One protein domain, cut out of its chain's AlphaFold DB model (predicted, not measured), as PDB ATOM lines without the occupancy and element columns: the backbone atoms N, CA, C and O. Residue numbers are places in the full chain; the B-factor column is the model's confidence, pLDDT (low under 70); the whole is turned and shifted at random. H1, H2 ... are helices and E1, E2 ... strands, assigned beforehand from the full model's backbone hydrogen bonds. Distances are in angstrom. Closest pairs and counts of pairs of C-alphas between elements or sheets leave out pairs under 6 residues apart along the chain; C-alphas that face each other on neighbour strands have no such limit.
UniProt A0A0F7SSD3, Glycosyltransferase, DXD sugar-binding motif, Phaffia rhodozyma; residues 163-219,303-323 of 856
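What this domain is: This is residues 163 to 219 and 303 to 323 of the 856 residues of the protein "Glycosyltransferase, DXD sugar-binding motif" of Phaffia rhodozyma (UniProt A0A0F7SSD3). Two helices and a small pair of short strands, E1 and E2, meet in a triangle: the last residues of H1, 170 to 174, pack on E1, and the longer H2 passes by both strands with its residues 309 to 316 and touches the end of H1 near Ile 174. Two long loops make up much of the rest: residues 175 to 193 swing from the end of H1 round to E1, and residues 200 to 214 leave E1 and fold back to E2. The printed part has 78 residues, with the order H1, E1, E2, H2; the sheet E1, E2 is parallel, and the class is mixed, helices and strands, with 37 residues in named elements, under half. The whole is compact, with a radius of gyration of the C-alphas of 12.2 A, and its C-alphas span 33 by 26 by 21 A.

How they stand to each other: Start with H1, residues 163 to 174, and look at its last residues: the C-alpha of Ile 173 is 5.8 A from that of Asn 195 in E1, residues 194 to 199, their closest pair. Next find E2, residues 215 to 218, the parallel neighbour of E1 at 58 degrees between directions. Here N 195 and O 215 are 2.8 A apart and N 218 and O 198 also 2.8 A, both within hydrogen-bond range. H1 and E2 are apart. Then take H2, residues 307 to 321: it touches H1, with the C-alphas of Ile 174 and Arg 317 closest at 7.1 A, and the two run opposite ways at a steep tilt of 43 degrees. The closest C-alphas of E1 and H2 are those of Val 194 and Glu 313, 6.3 A apart; for E2 and H2 they are those of Ser 217 and Ile 309, at 7.0 A. In H1 and H2 every O i to N i+4 pair is within hydrogen-bond range.

Where its parts are: Find C-alpha 163 at (95.713, 72.114, 17.356); from there H1 runs 16.3 A to C-alpha 174. E1 begins with C-alpha 194 at (112.724, 66.656, 23.101) and runs 10.6 A to Pro 199. E2 runs 9.5 A from Gln 215 to Gly 218. H2 runs 21.5 A from Ser 307 to C-alpha 321 at (103.681, 79.095, 28.341).

The domain as a whole: The two C-alphas farthest apart, those of Glu 163 and Thr 303, are 35.9 A apart. Residues 220 to 302 are not printed, and C-alphas 219 and 303 are 9.0 A apart across this cut, which falls in the link from E2 to H2. The links H1 to E1, of 19 residues, and E1 to E2, of 15, are long. The mean pLDDT of the printed part is 73.8; the model's confidence is under 70 at residues 186 to 192, 202 to 213, 303 to 315 and 317 to 323.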
ATOM      1  N   GLU A 163      94.708  71.288  16.684       84.81
ATOM      2  CA  GLU A 163      95.713  72.114  17.356       84.81
ATOM      3  C   GLU A 163      95.685  71.887  18.870       84.81
ATOM      4  O   GLU A 163      96.740  71.771  19.489       84.81
ATOM      5  N   GLU A 164      94.496  71.753  19.463       88.56
ATOM      6  CA  GLU A 164      94.346  71.414  20.882       88.56
ATOM      7  C   GLU A 164      94.852  69.992  21.179       88.56
ATOM      8  O   GLU A 164      95.548  69.793  22.173       88.56
ATOM      9  N   ILE A 165      94.593  69.016  20.297       89.00
ATOM     10  CA  ILE A 165      95.137  67.647  20.418       89.00
ATOM     11  C   ILE A 165      96.673  67.671  20.413       89.00
ATOM     12  O   ILE A 165      97.305  67.009  21.241       89.00
ATOM     13  N   LYS A 166      97.281  68.452  19.509       87.75
ATOM     14  CA  LYS A 166      98.740  68.648  19.466       87.75
ATOM     15  C   LYS A 166      99.245  69.268  20.766       87.75
ATOM     16  O   LYS A 166     100.178  68.737  21.360       87.75
ATOM     17  N   ALA A 167      98.586  70.316  21.261       87.94
ATOM     18  CA  ALA A 167      98.960  70.967  22.514       87.94
ATOM     19  C   ALA A 167      98.917  70.003  23.715       87.94
ATOM     20  O   ALA A 167      99.810  70.047  24.559       87.94
ATOM     21  N   VAL A 168      97.934  69.094  23.774       91.50
ATOM     22  CA  VAL A 168      97.877  68.045  24.809       91.50
ATOM     23  C   VAL A 168      99.088  67.115  24.712       91.50
ATOM     24  O   VAL A 168      99.765  66.890  25.714       91.50
ATOM     25  N   TRP A 169      99.405  66.611  23.518       91.12
ATOM     26  CA  TRP A 169     100.576  65.752  23.303       91.12
ATOM     27  C   TRP A 169     101.890  66.433  23.695       91.12
ATOM     28  O   TRP A 169     102.703  65.848  24.413       91.12
ATOM     29  N   GLU A 170     102.088  67.671  23.249       88.31
ATOM     30  CA  GLU A 170     103.278  68.466  23.558       88.31
ATOM     31  C   GLU A 170     103.427  68.687  25.062       88.31
ATOM     32  O   GLU A 170     104.504  68.468  25.626       88.31
ATOM     33  N   TRP A 171     102.333  69.067  25.723       91.56
ATOM     34  CA  TRP A 171     102.313  69.317  27.156       91.56
ATOM     35  C   TRP A 171     102.692  68.070  27.959       91.56
ATOM     36  O   TRP A 171     103.532  68.151  28.861       91.56
ATOM     37  N   GLU A 172     102.121  66.908  27.624       93.12
ATOM     38  CA  GLU A 172     102.401  65.651  28.329       93.12
ATOM     39  C   GLU A 172     103.851  65.189  28.111       93.12
ATOM     40  O   GLU A 172     104.517  64.768  29.061       93.12
ATOM     41  N   ILE A 173     104.392  65.318  26.895       90.25
ATOM     42  CA  ILE A 173     105.783  64.936  26.601       90.25
ATOM     43  C   ILE A 173     106.768  65.834  27.354       90.25
ATOM     44  O   ILE A 173     107.655  65.326  28.038       90.25
ATOM     45  N   ILE A 174     106.594  67.156  27.291       87.88
ATOM     46  CA  ILE A 174     107.514  68.128  27.908       87.88
ATOM     47  C   ILE A 174     107.452  68.085  29.443       87.88
ATOM     48  O   ILE A 174     108.467  68.314  30.114       87.88
ATOM     49  N   SER A 175     106.293  67.717  29.997       90.19
ATOM     50  CA  SER A 175     106.111  67.412  31.425       90.19
ATOM     51  C   SER A 175     106.766  66.088  31.851       90.19
ATOM     52  O   SER A 175     106.808  65.743  33.037       90.19
ATOM     53  N   GLY A 176     107.296  65.319  30.896       90.38
ATOM     54  CA  GLY A 176     107.893  64.012  31.131       90.38
ATOM     55  C   GLY A 176     106.864  62.918  31.426       90.38
ATOM     56  O   GLY A 176     107.209  61.915  32.051       90.38
ATOM     57  N   HIS A 177     105.613  63.070  31.001       93.06
ATOM     58  CA  HIS A 177     104.559  62.067  31.189       93.06
ATOM     59  C   HIS A 177     104.506  61.021  30.066       93.06
ATOM     60  O   HIS A 177     103.648  60.140  30.070       93.06
ATOM     61  N   TRP A 178     105.475  61.047  29.144       92.50
ATOM     62  CA  TRP A 178     105.656  60.030  28.105       92.50
ATOM     63  C   TRP A 178     106.982  59.252  28.260       92.50
ATOM     64  O   TRP A 178     107.911  59.440  27.476       92.50
ATOM     65  N   PRO A 179     107.123  58.365  29.264       91.81
ATOM     66  CA  PRO A 179     108.334  57.552  29.455       91.81
ATOM     67  C   PRO A 179     108.435  56.328  28.519       91.81
ATOM     68  O   PRO A 179     109.368  55.533  28.656       91.81
ATOM     69  N   SER A 180     107.495  56.160  27.585       90.81
ATOM     70  CA  SER A 180     107.420  55.017  26.665       90.81
ATOM     71  C   SER A 180     108.224  55.261  25.382       90.81
ATOM     72  O   SER A 180     108.248  56.370  24.849       90.81
ATOM     73  N   ARG A 181     108.854  54.208  24.852       87.06
ATOM     74  CA  ARG A 181     109.589  54.208  23.571       87.06
ATOM     75  C   ARG A 181     108.683  53.944  22.368       87.06
ATOM     76  O   ARG A 181     109.167  53.883  21.239       87.06
ATOM     77  N   ARG A 182     107.381  53.742  22.592       85.94
ATOM     78  CA  ARG A 182     106.407  53.567  21.508       85.94
ATOM     79  C   ARG A 182     106.309  54.841  20.673       85.94
ATOM     80  O   ARG A 182     106.402  55.953  21.191       85.94
ATOM     81  N   SER A 183     106.096  54.653  19.374       78.88
ATOM     82  CA  SER A 183     105.882  55.741  18.425       78.88
ATOM     83  C   SER A 183     104.659  56.571  18.808       78.88
ATOM     84  O   SER A 183     103.600  56.010  19.102       78.88
ATOM     85  N   VAL A 184     104.787  57.891  18.733       78.75
ATOM     86  CA  VAL A 184     103.646  58.799  18.855       78.75
ATOM     87  C   VAL A 184     102.960  58.938  17.486       78.75
ATOM     88  O   VAL A 184     103.669  58.935  16.474       78.75
ATOM     89  N   PRO A 185     101.617  59.030  17.401       72.38
ATOM     90  CA  PRO A 185     100.936  59.214  16.121       72.38
ATOM     91  C   PRO A 185     101.454  60.447  15.366       72.38
ATOM     92  O   PRO A 185     101.466  61.557  15.896       72.38
ATOM     93  N   GLN A 186     101.878  60.248  14.117       63.00
ATOM     94  CA  GLN A 186     102.621  61.243  13.329       63.00
ATOM     95  C   GLN A 186     101.834  62.535  13.056       63.00
ATOM     96  O   GLN A 186     102.430  63.601  12.949       63.00
ATOM     97  N   SER A 187     100.501  62.472  12.991       63.16
ATOM     98  CA  SER A 187      99.633  63.647  12.813       63.16
ATOM     99  C   SER A 187      99.615  64.597  14.016       63.16
ATOM    100  O   SER A 187      99.152  65.734  13.892       63.16
ATOM    101  N   ASN A 188     100.092  64.133  15.174       66.88
ATOM    102  CA  ASN A 188      99.856  64.783  16.459       66.88
ATOM    103  C   ASN A 188     101.078  65.545  16.993       66.88
ATOM    104  O   ASN A 188     100.943  66.232  18.000       66.88
ATOM    105  N   LEU A 189     102.244  65.462  16.337       67.56
ATOM    106  CA  LEU A 189     103.472  66.156  16.749       67.56
ATOM    107  C   LEU A 189     104.230  66.715  15.539       67.56
ATOM    108  O   LEU A 189     104.350  66.068  14.498       67.56
ATOM    109  N   GLN A 190     104.755  67.932  15.679       62.69
ATOM    110  CA  GLN A 190     105.671  68.531  14.699       62.69
ATOM    111  C   GLN A 190     107.081  67.885  14.766       62.69
ATOM    112  O   GLN A 190     107.333  66.958  15.536       62.69
ATOM    113  N   SER A 191     108.014  68.342  13.939       59.84
ATOM    114  CA  SER A 191     109.392  67.847  13.899       59.84
ATOM    115  C   SER A 191     110.243  68.340  15.087       59.84
ATOM    116  O   SER A 191     110.154  69.500  15.476       59.84
ATOM    117  N   GLY A 192     111.114  67.482  15.643       63.50
ATOM    118  CA  GLY A 192     112.198  67.900  16.553       63.50
ATOM    119  C   GLY A 192     111.851  68.085  18.041       63.50
ATOM    120  O   GLY A 192     112.448  68.938  18.696       63.50
ATOM    121  N   TYR A 193     110.911  67.311  18.598       74.69
ATOM    122  CA  TYR A 193     110.598  67.373  20.036       74.69
ATOM    123  C   TYR A 193     111.624  66.651  20.899       74.69
ATOM    124  O   TYR A 193     112.127  65.581  20.539       74.69
ATOM    125  N   VAL A 194     111.850  67.219  22.082       82.00
ATOM    126  CA  VAL A 194     112.724  66.656  23.101       82.00
ATOM    127  C   VAL A 194     111.870  66.025  24.204       82.00
ATOM    128  O   VAL A 194     110.934  66.643  24.709       82.00
ATOM    129  N   ASN A 195     112.169  64.778  24.568       87.50
ATOM    130  CA  ASN A 195     111.468  64.035  25.610       87.50
ATOM    131  C   ASN A 195     112.382  63.800  26.827       87.50
ATOM    132  O   ASN A 195     113.261  62.928  26.780       87.50
ATOM    133  N   PRO A 196     112.125  64.481  27.956       88.25
ATOM    134  CA  PRO A 196     112.954  64.377  29.152       88.25
ATOM    135  C   PRO A 196     112.751  63.086  29.963       88.25
ATOM    136  O   PRO A 196     113.433  62.877  30.968       88.25
ATOM    137  N   SER A 197     111.831  62.207  29.559       88.88
ATOM    138  CA  SER A 197     111.588  60.906  30.207       88.88
ATOM    139  C   SER A 197     112.221  59.715  29.487       88.88
ATOM    140  O   SER A 197     112.142  58.576  29.969       88.88
ATOM    141  N   LEU A 198     112.864  59.957  28.345       89.38
ATOM    142  CA  LEU A 198     113.655  58.964  27.625       89.38
ATOM    143  C   LEU A 198     115.149  59.281  27.765       89.38
ATOM    144  O   LEU A 198     115.493  60.461  27.764       89.38
ATOM    145  N   PRO A 199     116.029  58.264  27.857       88.31
ATOM    146  CA  PRO A 199     117.477  58.469  27.856       88.31
ATOM    147  C   PRO A 199     117.946  59.288  26.662       88.31
ATOM    148  O   PRO A 199     117.322  59.246  25.599       88.31
ATOM    149  N   HIS A 200     119.065  59.987  26.828       84.62
ATOM    150  CA  HIS A 200     119.640  60.795  25.763       84.62
ATOM    151  C   HIS A 200     119.888  59.975  24.485       84.62
ATOM    152  O   HIS A 200     120.566  58.946  24.516       84.62
ATOM    153  N   SER A 201     119.373  60.449  23.347       77.69
ATOM    154  CA  SER A 201     119.635  59.859  22.030       77.69
ATOM    155  C   SER A 201     120.252  60.891  21.076       77.69
ATOM    156  O   SER A 201     119.818  62.047  21.055       77.69
ATOM    157  N   PRO A 202     121.278  60.522  20.284       66.50
ATOM    158  CA  PRO A 202     121.827  61.426  19.282       66.50
ATOM    159  C   PRO A 202     120.788  61.697  18.181       66.50
ATOM    160  O   PRO A 202     119.968  60.819  17.887       66.50
ATOM    161  N   PRO A 203     120.818  62.881  17.547       65.12
ATOM    162  CA  PRO A 203     119.958  63.152  16.404       65.12
ATOM    163  C   PRO A 203     120.289  62.181  15.256       65.12
ATOM    164  O   PRO A 203     121.444  61.763  15.111       65.12
ATOM    165  N   PRO A 204     119.301  61.791  14.431       61.09
ATOM    166  CA  PRO A 204     119.524  60.861  13.335       61.09
ATOM    167  C   PRO A 204     120.549  61.425  12.340       61.09
ATOM    168  O   PRO A 204     120.455  62.569  11.909       61.09
ATOM    169  N   VAL A 205     121.521  60.594  11.954       54.19
ATOM    170  CA  VAL A 205     122.682  60.970  11.117       54.19
ATOM    171  C   VAL A 205     122.303  61.202   9.638       54.19
ATOM    172  O   VAL A 205     123.101  61.711   8.858       54.19
ATOM    173  N   SER A 206     121.077  60.854   9.230       55.53
ATOM    174  CA  SER A 206     120.609  60.895   7.837       55.53
ATOM    175  C   SER A 206     119.493  61.922   7.632       55.53
ATOM    176  O   SER A 206     118.448  61.831   8.284       55.53
ATOM    177  N   SER A 207     119.669  62.813   6.648       53.81
ATOM    178  CA  SER A 207     118.651  63.757   6.148       53.81
ATOM    179  C   SER A 207     117.431  63.082   5.502       53.81
ATOM    180  O   SER A 207     116.439  63.754   5.250       53.81
ATOM    181  N   ASN A 208     117.495  61.769   5.244       49.62
ATOM    182  CA  ASN A 208     116.386  60.959   4.719       49.62
ATOM    183  C   ASN A 208     115.587  60.255   5.828       49.62
ATOM    184  O   ASN A 208     114.696  59.455   5.540       49.62
ATOM    185  N   SER A 209     115.913  60.505   7.098       46.47
ATOM    186  CA  SER A 209     115.095  60.027   8.212       46.47
ATOM    187  C   SER A 209     113.802  60.845   8.243       46.47
ATOM    188  O   SER A 209     113.874  62.061   8.059       46.47
ATOM    189  N   PRO A 210     112.625  60.226   8.460       47.94
ATOM    190  CA  PRO A 210     111.369  60.963   8.510       47.94
ATOM    191  C   PRO A 210     111.507  62.134   9.485       47.94
ATOM    192  O   PRO A 210     112.009  61.964  10.596       47.94
ATOM    193  N   SER A 211     111.050  63.311   9.058       44.97
ATOM    194  CA  SER A 211     111.148  64.612   9.734       44.97
ATOM    195  C   SER A 211     110.592  64.650  11.166       44.97
ATOM    196  O   SER A 211     110.666  65.676  11.820       44.97
ATOM    197  N   HIS A 212     110.074  63.547  11.701       51.44
ATOM    198  CA  HIS A 212     109.336  63.449  12.960       51.44
ATOM    199  C   HIS A 212     110.077  62.577  13.984       51.44
ATOM    200  O   HIS A 212     109.523  61.624  14.531       51.44
ATOM    201  N   TYR A 213     111.362  62.865  14.206       56.75
ATOM    202  CA  TYR A 213     112.174  62.166  15.204       56.75
ATOM    203  C   TYR A 213     111.969  62.765  16.607       56.75
ATOM    204  O   TYR A 213     112.026  63.983  16.776       56.75
ATOM    205  N   PHE A 214     111.762  61.898  17.603       70.31
ATOM    206  CA  PHE A 214     111.751  62.249  19.027       70.31
ATOM    207  C   PHE A 214     113.145  62.060  19.610       70.31
ATOM    208  O   PHE A 214     113.674  60.947  19.584       70.31
ATOM    209  N   GLN A 215     113.725  63.124  20.156       78.31
ATOM    210  CA  GLN A 215     115.029  63.063  20.804       78.31
ATOM    211  C   GLN A 215     114.859  62.906  22.315       78.31
ATOM    212  O   GLN A 215     114.168  63.698  22.947       78.31
ATOM    213  N   GLY A 216     115.471  61.885  22.915       84.56
ATOM    214  CA  GLY A 216     115.511  61.773  24.371       84.56
ATOM    215  C   GLY A 216     116.541  62.730  24.972       84.56
ATOM    216  O   GLY A 216     117.580  62.993  24.364       84.56
ATOM    217  N   SER A 217     116.268  63.244  26.167       85.81
ATOM    218  CA  SER A 217     117.151  64.156  26.920       85.81
ATOM    219  C   SER A 217     117.230  63.837  28.416       85.81
ATOM    220  O   SER A 217     117.898  64.536  29.179       85.81
ATOM    221  N   GLY A 218     116.522  62.794  28.838       85.44
ATOM    222  CA  GLY A 218     116.431  62.343  30.212       85.44
ATOM    223  C   GLY A 218     117.649  61.560  30.692       85.44
ATOM    224  O   GLY A 218     118.692  61.475  30.046       85.44
ATOM    225  N   HIS A 219     117.480  60.978  31.875       87.62
ATOM    226  CA  HIS A 219     118.494  60.189  32.568       87.62
ATOM    227  C   HIS A 219     118.675  58.811  31.921       87.62
ATOM    228  O   HIS A 219     117.739  58.260  31.331       87.62
ATOM    229  N   THR A 303     125.861  61.738  31.794       63.34
ATOM    230  CA  THR A 303     127.135  62.469  31.710       63.34
ATOM    231  C   THR A 303     127.291  63.280  30.418       63.34
ATOM    232  O   THR A 303     128.274  64.000  30.271       63.34
ATOM    233  N   SER A 304     126.349  63.182  29.472       58.09
ATOM    234  CA  SER A 304     126.543  63.635  28.088       58.09
ATOM    235  C   SER A 304     125.342  64.361  27.473       58.09
ATOM    236  O   SER A 304     125.090  64.169  26.289       58.09
ATOM    237  N   VAL A 305     124.590  65.178  28.225       62.38
ATOM    238  CA  VAL A 305     123.518  66.010  27.631       62.38
ATOM    239  C   VAL A 305     124.120  67.296  27.039       62.38
ATOM    240  O   VAL A 305     124.586  68.143  27.807       62.38
ATOM    241  N   PRO A 306     124.107  67.487  25.706       67.88
ATOM    242  CA  PRO A 306     124.619  68.691  25.056       67.88
ATOM    243  C   PRO A 306     123.841  69.965  25.442       67.88
ATOM    244  O   PRO A 306     122.630  69.929  25.678       67.88
ATOM    245  N   SER A 307     124.518  71.118  25.471       65.81
ATOM    246  CA  SER A 307     123.919  72.410  25.856       65.81
ATOM    247  C   SER A 307     122.765  72.846  24.947       65.81
ATOM    248  O   SER A 307     121.779  73.388  25.438       65.81
ATOM    249  N   ASN A 308     122.834  72.542  23.648       68.62
ATOM    250  CA  ASN A 308     121.778  72.830  22.672       68.62
ATOM    251  C   ASN A 308     120.459  72.098  22.970       68.62
ATOM    252  O   ASN A 308     119.398  72.666  22.727       68.62
ATOM    253  N   ILE A 309     120.502  70.884  23.531       67.50
ATOM    254  CA  ILE A 309     119.284  70.150  23.913       67.50
ATOM    255  C   ILE A 309     118.604  70.841  25.097       67.50
ATOM    256  O   ILE A 309     117.396  71.055  25.072       67.50
ATOM    257  N   ARG A 310     119.375  71.279  26.102       67.06
ATOM    258  CA  ARG A 310     118.830  72.023  27.252       67.06
ATOM    259  C   ARG A 310     118.173  73.341  26.829       67.06
ATOM    260  O   ARG A 310     117.138  73.707  27.381       67.06
ATOM    261  N   THR A 311     118.745  74.042  25.848       65.69
ATOM    262  CA  THR A 311     118.137  75.254  25.274       65.69
ATOM    263  C   THR A 311     116.845  74.932  24.524       65.69
ATOM    264  O   THR A 311     115.848  75.614  24.732       65.69
ATOM    265  N   GLN A 312     116.811  73.857  23.726       68.75
ATOM    266  CA  GLN A 312     115.590  73.423  23.032       68.75
ATOM    267  C   GLN A 312     114.456  73.061  24.000       68.75
ATOM    268  O   GLN A 312     113.317  73.459  23.771       68.75
ATOM    269  N   GLU A 313     114.752  72.359  25.095       68.56
ATOM    270  CA  GLU A 313     113.761  72.068  26.138       68.56
ATOM    271  C   GLU A 313     113.197  73.344  26.778       68.56
ATOM    272  O   GLU A 313     111.988  73.458  27.000       68.56
ATOM    273  N   ALA A 314     114.069  74.308  27.093       66.44
ATOM    274  CA  ALA A 314     113.669  75.581  27.683       66.44
ATOM    275  C   ALA A 314     112.817  76.415  26.712       66.44
ATOM    276  O   ALA A 314     111.796  76.979  27.116       66.44
ATOM    277  N   ASP A 315     113.180  76.441  25.430       68.44
ATOM    278  CA  ASP A 315     112.424  77.126  24.381       68.44
ATOM    279  C   ASP A 315     111.054  76.475  24.155       68.44
ATOM    280  O   ASP A 315     110.046  77.176  24.062       68.44
ATOM    281  N   GLN A 316     110.987  75.139  24.127       74.00
ATOM    282  CA  GLN A 316     109.731  74.387  24.006       74.00
ATOM    283  C   GLN A 316     108.777  74.688  25.168       74.00
ATOM    284  O   GLN A 316     107.596  74.966  24.945       74.00
ATOM    285  N   ARG A 317     109.288  74.716  26.406       69.56
ATOM    286  CA  ARG A 317     108.498  75.124  27.580       69.56
ATOM    287  C   ARG A 317     108.013  76.565  27.458       69.56
ATOM    288  O   ARG A 317     106.836  76.826  27.688       69.56
ATOM    289  N   SER A 318     108.893  77.484  27.066       68.62
ATOM    290  CA  SER A 318     108.562  78.908  26.908       68.62
ATOM    291  C   SER A 318     107.469  79.146  25.855       68.62
ATOM    292  O   SER A 318     106.560  79.938  26.095       68.62
ATOM    293  N   ARG A 319     107.506  78.435  24.718       69.94
ATOM    294  CA  ARG A 319     106.477  78.521  23.661       69.94
ATOM    295  C   ARG A 319     105.091  78.111  24.154       69.94
ATOM    296  O   ARG A 319     104.129  78.844  23.930       69.94
ATOM    297  N   LEU A 320     105.008  76.990  24.874       65.69
ATOM    298  CA  LEU A 320     103.759  76.513  25.479       65.69
ATOM    299  C   LEU A 320     103.211  77.495  26.518       65.69
ATOM    300  O   LEU A 320     102.011  77.741  26.550       65.69
ATOM    301  N   VAL A 321     104.083  78.092  27.338       62.81
ATOM    302  CA  VAL A 321     103.681  79.095  28.341       62.81
ATOM    303  C   VAL A 321     103.121  80.361  27.693       62.81
ATOM    304  O   VAL A 321     102.156  80.928  28.198       62.81
ATOM    305  N   LEU A 322     103.704  80.804  26.580       57.75
ATOM    306  CA  LEU A 322     103.284  82.025  25.893       57.75
ATOM    307  C   LEU A 322     102.068  81.821  24.974       57.75
ATOM    308  O   LEU A 322     101.605  82.785  24.367       57.75
ATOM    309  N   GLY A 323     101.566  80.587  24.827       54.09
ATOM    310  CA  GLY A 323     100.512  80.262  23.857       54.09
ATOM    311  C   GLY A 323     100.914  80.571  22.408       54.09
ATOM    312  O   GLY A 323     100.057  80.677  21.529       54.09
TER     313      GLY A 323